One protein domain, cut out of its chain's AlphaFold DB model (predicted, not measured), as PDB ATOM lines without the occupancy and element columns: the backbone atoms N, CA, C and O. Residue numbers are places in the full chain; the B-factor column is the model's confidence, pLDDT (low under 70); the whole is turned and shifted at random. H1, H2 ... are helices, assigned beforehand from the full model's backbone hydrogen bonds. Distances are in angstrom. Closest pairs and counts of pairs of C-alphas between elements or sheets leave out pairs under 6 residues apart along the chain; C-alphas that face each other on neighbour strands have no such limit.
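Overview. This is residues 212 to 259 of the 971 residues of the protein "DUF3020 domain-containing protein" of Komagataella phaffii (strain ATCC 76273 / CBS 7435 / CECT 11047 / NRRL Y-11430 / Wegner 21-1) (UniProt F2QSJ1). One long helix, H1, and one shorter helix, H2, meet near their ends as a V, with the tight turn at Gly 242 as its corner and the far parts of both arms standing free. The printed part has 48 residues, with H1 before H2 and no named strand: all helix. It is extended, with a radius of gyration of the C-alphas of 15.1 A, and flat, spanning 44 by 28 by 8 A.

Arrangement. Start from H1, residues 212 to 241, and look past its tight link to H2, residues 243 to 259. The two are close but not clearly touching; their closest C-alphas, those of Ala 238 and Gln 246, are 6.6 A apart. They run opposite ways at a steep tilt of 49 degrees. In H1 every O i to N i+4 pair is within hydrogen-bond range; in H2, 12 of 13 are.

Along the chain. Find C-alpha 212 at (202.853, 292.152, 228.361); from there H1 runs 43.2 A to C-alpha 241 at (187.319, 310.223, 192.281). H2 runs 24.6 A from C-alpha 243 to C-alpha 259 at (205.966, 294.236, 192.273).

Size, cuts and confidence. The two farthest C-alphas, those of Glu 212 and Pro 244, are 44.8 A apart. The printed part has no cut. Look for pLDDT under 70 at residues 212 to 216, 238, 242 to 245 and 259.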
ATOM      1  N   GLU A 212     203.140 292.739 229.674       58.38
ATOM      2  CA  GLU A 212     202.853 292.152 228.361       58.38
ATOM      3  C   GLU A 212     201.455 292.560 227.864       58.38
ATOM      4  O   GLU A 212     201.315 292.956 226.707       58.38
ATOM      5  N   GLU A 213     200.455 292.595 228.751       60.59
ATOM      6  CA  GLU A 213     199.083 293.037 228.447       60.59
ATOM      7  C   GLU A 213     199.053 294.509 228.007       60.59
ATOM      8  O   GLU A 213     198.534 294.829 226.937       60.59
ATOM      9  N   ILE A 214     199.709 295.393 228.771       69.44
ATOM     10  CA  ILE A 214     199.818 296.833 228.463       69.44
ATOM     11  C   ILE A 214     200.492 297.048 227.098       69.44
ATOM     12  O   ILE A 214     200.093 297.917 226.320       69.44
ATOM     13  N   SER A 215     201.508 296.238 226.780       69.75
ATOM     14  CA  SER A 215     202.209 296.308 225.494       69.75
ATOM     15  C   SER A 215     201.311 295.899 224.324       69.75
ATOM     16  O   SER A 215     201.406 296.494 223.249       69.75
ATOM     17  N   HIS A 216     200.429 294.917 224.528       67.06
ATOM     18  CA  HIS A 216     199.504 294.439 223.504       67.06
ATOM     19  C   HIS A 216     198.342 295.418 223.276       67.06
ATOM     20  O   HIS A 216     198.046 295.751 222.127       67.06
ATOM     21  N   GLU A 217     197.744 295.956 224.347       78.12
ATOM     22  CA  GLU A 217     196.645 296.926 224.240       78.12
ATOM     23  C   GLU A 217     197.100 298.227 223.558       78.12
ATOM     24  O   GLU A 217     196.423 298.727 222.658       78.12
ATOM     25  N   ILE A 218     198.287 298.749 223.896       80.06
ATOM     26  CA  ILE A 218     198.851 299.927 223.213       80.06
ATOM     27  C   ILE A 218     199.062 299.646 221.716       80.06
ATOM     28  O   ILE A 218     198.798 300.520 220.884       80.06
ATOM     29  N   LEU A 219     199.500 298.435 221.347       70.94
ATOM     30  CA  LEU A 219     199.654 298.046 219.943       70.94
ATOM     31  C   LEU A 219     198.302 298.008 219.211       70.94
ATOM     32  O   LEU A 219     198.201 298.480 218.077       70.94
ATOM     33  N   GLU A 220     197.265 297.480 219.862       79.25
ATOM     34  CA  GLU A 220     195.919 297.320 219.309       79.25
ATOM     35  C   GLU A 220     195.162 298.651 219.186       79.25
ATOM     36  O   GLU A 220     194.556 298.925 218.142       79.25
ATOM     37  N   GLN A 221     195.273 299.540 220.178       84.62
ATOM     38  CA  GLN A 221     194.753 300.908 220.090       84.62
ATOM     39  C   GLN A 221     195.435 301.690 218.949       84.62
ATOM     40  O   GLN A 221     194.768 302.383 218.174       84.62
ATOM     41  N   LEU A 222     196.756 301.544 218.783       79.50
ATOM     42  CA  LEU A 222     197.522 302.232 217.735       79.50
ATOM     43  C   LEU A 222     197.250 301.643 216.336       79.50
ATOM     44  O   LEU A 222     197.147 302.394 215.356       79.50
ATOM     45  N   ALA A 223     197.036 300.329 216.234       76.00
ATOM     46  CA  ALA A 223     196.544 299.672 215.023       76.00
ATOM     47  C   ALA A 223     195.131 300.153 214.651       76.00
ATOM     48  O   ALA A 223     194.890 300.503 213.491       76.00
ATOM     49  N   SER A 224     194.227 300.260 215.628       83.25
ATOM     50  CA  SER A 224     192.847 300.729 215.444       83.25
ATOM     51  C   SER A 224     192.787 302.183 214.969       83.25
ATOM     52  O   SER A 224     192.160 302.476 213.947       83.25
ATOM     53  N   ALA A 225     193.529 303.090 215.615       84.44
ATOM     54  CA  ALA A 225     193.644 304.486 215.184       84.44
ATOM     55  C   ALA A 225     194.238 304.617 213.764       84.44
ATOM     56  O   ALA A 225     193.813 305.457 212.962       84.44
ATOM     57  N   THR A 226     195.190 303.745 213.412       77.12
ATOM     58  CA  THR A 226     195.755 303.676 212.054       77.12
ATOM     59  C   THR A 226     194.719 303.178 211.038       77.12
ATOM     60  O   THR A 226     194.610 303.742 209.943       77.12
ATOM     61  N   ALA A 227     193.913 302.174 211.393       80.88
ATOM     62  CA  ALA A 227     192.844 301.644 210.550       80.88
ATOM     63  C   ALA A 227     191.736 302.682 210.291       80.88
ATOM     64  O   ALA A 227     191.338 302.868 209.136       80.88
ATOM     65  N   GLU A 228     191.291 303.420 211.314       85.50
ATOM     66  CA  GLU A 228     190.334 304.523 211.151       85.50
ATOM     67  C   GLU A 228     190.881 305.639 210.252       85.50
ATOM     68  O   GLU A 228     190.179 306.117 209.355       85.50
ATOM     69  N   SER A 229     192.144 306.030 210.444       87.75
ATOM     70  CA  SER A 229     192.818 307.037 209.614       87.75
ATOM     71  C   SER A 229     192.833 306.628 208.134       87.75
ATOM     72  O   SER A 229     192.408 307.393 207.259       87.75
ATOM     73  N   ILE A 230     193.202 305.372 207.847       82.00
ATOM     74  CA  ILE A 230     193.166 304.794 206.497       82.00
ATOM     75  C   ILE A 230     191.731 304.750 205.949       82.00
ATOM     76  O   ILE A 230     191.505 305.116 204.791       82.00
ATOM     77  N   GLN A 231     190.741 304.340 206.749       82.94
ATOM     78  CA  GLN A 231     189.344 304.268 206.311       82.94
ATOM     79  C   GLN A 231     188.782 305.663 205.985       82.94
ATOM     80  O   GLN A 231     188.085 305.838 204.982       82.94
ATOM     81  N   ASN A 232     189.124 306.680 206.777       85.56
ATOM     82  CA  ASN A 232     188.716 308.064 206.544       85.56
ATOM     83  C   ASN A 232     189.415 308.675 205.317       85.56
ATOM     84  O   ASN A 232     188.753 309.343 204.517       85.56
ATOM     85  N   GLN A 233     190.692 308.363 205.075       82.50
ATOM     86  CA  GLN A 233     191.376 308.735 203.832       82.50
ATOM     87  C   GLN A 233     190.735 308.058 202.602       82.50
ATOM     88  O   GLN A 233     190.532 308.702 201.570       82.50
ATOM     89  N   GLN A 234     190.326 306.787 202.709       74.44
ATOM     90  CA  GLN A 234     189.590 306.097 201.642       74.44
ATOM     91  C   GLN A 234     188.197 306.700 201.393       74.44
ATOM     92  O   GLN A 234     187.807 306.846 200.232       74.44
ATOM     93  N   LYS A 235     187.465 307.114 202.440       81.69
ATOM     94  CA  LYS A 235     186.183 307.841 202.310       81.69
ATOM     95  C   LYS A 235     186.356 309.181 201.579       81.69
ATOM     96  O   LYS A 235     185.524 309.520 200.738       81.69
ATOM     97  N   GLN A 236     187.438 309.919 201.844       77.75
ATOM     98  CA  GLN A 236     187.755 311.159 201.119       77.75
ATOM     99  C   GLN A 236     188.060 310.889 199.635       77.75
ATOM    100  O   GLN A 236     187.434 311.490 198.763       77.75
ATOM    101  N   LEU A 237     188.926 309.917 199.327       71.00
ATOM    102  CA  LEU A 237     189.262 309.557 197.941       71.00
ATOM    103  C   LEU A 237     188.054 309.021 197.147       71.00
ATOM    104  O   LEU A 237     187.920 309.313 195.955       71.00
ATOM    105  N   ALA A 238     187.144 308.285 197.792       67.06
ATOM    106  CA  ALA A 238     185.889 307.844 197.182       67.06
ATOM    107  C   ALA A 238     184.988 309.033 196.786       67.06
ATOM    108  O   ALA A 238     184.388 309.020 195.708       67.06
ATOM    109  N   LYS A 239     184.944 310.074 197.632       81.38
ATOM    110  CA  LYS A 239     184.182 311.314 197.411       81.38
ATOM    111  C   LYS A 239     184.750 312.170 196.268       81.38
ATOM    112  O   LYS A 239     183.975 312.831 195.586       81.38
ATOM    113  N   GLU A 240     186.064 312.144 196.040       77.38
ATOM    114  CA  GLU A 240     186.712 312.919 194.966       77.38
ATOM    115  C   GLU A 240     186.731 312.221 193.595       77.38
ATOM    116  O   GLU A 240     186.572 312.884 192.569       77.38
ATOM    117  N   PHE A 241     186.950 310.899 193.540       71.62
ATOM    118  CA  PHE A 241     187.319 310.223 192.281       71.62
ATOM    119  C   PHE A 241     186.257 309.305 191.667       71.62
ATOM    120  O   PHE A 241     186.385 308.953 190.488       71.62
ATOM    121  N   GLY A 242     185.214 308.944 192.419       69.06
ATOM    122  CA  GLY A 242     184.108 308.110 191.945       69.06
ATOM    123  C   GLY A 242     184.436 306.613 191.822       69.06
ATOM    124  O   GLY A 242     185.534 306.200 191.432       69.06
ATOM    125  N   VAL A 243     183.433 305.781 192.121       69.19
ATOM    126  CA  VAL A 243     183.555 304.320 192.308       69.19
ATOM    127  C   VAL A 243     184.343 303.579 191.205       69.19
ATOM    128  O   VAL A 243     185.221 302.787 191.556       69.19
ATOM    129  N   PRO A 244     184.139 303.824 189.888       61.66
ATOM    130  CA  PRO A 244     184.859 303.079 188.848       61.66
ATOM    131  C   PRO A 244     186.377 303.308 188.875       61.66
ATOM    132  O   PRO A 244     187.156 302.411 188.548       61.66
ATOM    133  N   LYS A 245     186.812 304.507 189.279       66.75
ATOM    134  CA  LYS A 245     188.223 304.908 189.283       66.75
ATOM    135  C   LYS A 245     188.954 304.398 190.527       66.75
ATOM    136  O   LYS A 245     190.128 304.041 190.445       66.75
ATOM    137  N   GLN A 246     188.241 304.283 191.648       73.25
ATOM    138  CA  GLN A 246     188.746 303.689 192.887       73.25
ATOM    139  C   GLN A 246     189.109 302.204 192.707       73.25
ATOM    140  O   GLN A 246     190.183 301.786 193.138       73.25
ATOM    141  N   GLN A 247     188.291 301.425 191.983       75.75
ATOM    142  CA  GLN A 247     188.614 300.025 191.661       75.75
ATOM    143  C   GLN A 247     189.860 299.885 190.768       75.75
ATOM    144  O   GLN A 247     190.630 298.934 190.929       75.75
ATOM    145  N   GLN A 248     190.094 300.824 189.843       78.38
ATOM    146  CA  GLN A 248     191.336 300.847 189.063       78.38
ATOM    147  C   GLN A 248     192.545 301.143 189.966       78.38
ATOM    148  O   GLN A 248     193.533 300.413 189.909       78.38
ATOM    149  N   LEU A 249     192.446 302.146 190.845       81.81
ATOM    150  CA  LEU A 249     193.503 302.497 191.800       81.81
ATOM    151  C   LEU A 249     193.833 301.354 192.775       81.81
ATOM    152  O   LEU A 249     195.010 301.074 192.985       81.81
ATOM    153  N   GLN A 250     192.837 300.628 193.296       81.38
ATOM    154  CA  GLN A 250     193.074 299.420 194.103       81.38
ATOM    155  C   GLN A 250     193.789 298.315 193.309       81.38
ATOM    156  O   GLN A 250     194.723 297.697 193.822       81.38
ATOM    157  N   ARG A 251     193.414 298.081 192.042       79.56
ATOM    158  CA  ARG A 251     194.110 297.109 191.176       79.56
ATOM    159  C   ARG A 251     195.544 297.530 190.858       79.56
ATOM    160  O   ARG A 251     196.421 296.670 190.781       79.56
ATOM    161  N   GLU A 252     195.807 298.819 190.674       84.56
ATOM    162  CA  GLU A 252     197.164 299.340 190.464       84.56
ATOM    163  C   GLU A 252     198.004 299.273 191.750       84.56
ATOM    164  O   GLU A 252     199.161 298.855 191.688       84.56
ATOM    165  N   PHE A 253     197.419 299.566 192.916       90.12
ATOM    166  CA  PHE A 253     198.070 299.420 194.223       90.12
ATOM    167  C   PHE A 253     198.441 297.961 194.521       90.12
ATOM    168  O   PHE A 253     199.604 297.674 194.799       90.12
ATOM    169  N   LEU A 254     197.507 297.018 194.360       86.06
ATOM    170  CA  LEU A 254     197.756 295.589 194.588       86.06
ATOM    171  C   LEU A 254     198.817 295.024 193.622       86.06
ATOM    172  O   LEU A 254     199.657 294.212 194.011       86.06
ATOM    173  N   ASN A 255     198.833 295.489 192.366       79.44
ATOM    174  CA  ASN A 255     199.902 295.156 191.419       79.44
ATOM    175  C   ASN A 255     201.251 295.784 191.807       79.44
ATOM    176  O   ASN A 255     202.286 295.146 191.613       79.44
ATOM    177  N   ARG A 256     201.267 297.001 192.366       82.00
ATOM    178  CA  ARG A 256     202.488 297.654 192.862       82.00
ATOM    179  C   ARG A 256     203.049 296.928 194.090       82.00
ATOM    180  O   ARG A 256     204.250 296.682 194.125       82.00
ATOM    181  N   GLN A 257     202.196 296.489 195.016       79.88
ATOM    182  CA  GLN A 257     202.593 295.692 196.181       79.88
ATOM    183  C   GLN A 257     203.208 294.346 195.749       79.88
ATOM    184  O   GLN A 257     204.316 294.011 196.163       79.88
ATOM    185  N   LYS A 258     202.583 293.642 194.789       74.38
ATOM    186  CA  LYS A 258     203.142 292.416 194.179       74.38
ATOM    187  C   LYS A 258     204.436 292.649 193.382       74.38
ATOM    188  O   LYS A 258     205.233 291.725 193.235       74.38
ATOM    189  N   GLN A 259     204.679 293.861 192.878       69.94
ATOM    190  CA  GLN A 259     205.966 294.236 192.273       69.94
ATOM    191  C   GLN A 259     207.037 294.584 193.314       69.94
ATOM    192  O   GLN A 259     208.213 294.364 193.039       69.94
TER     193      GLN A 259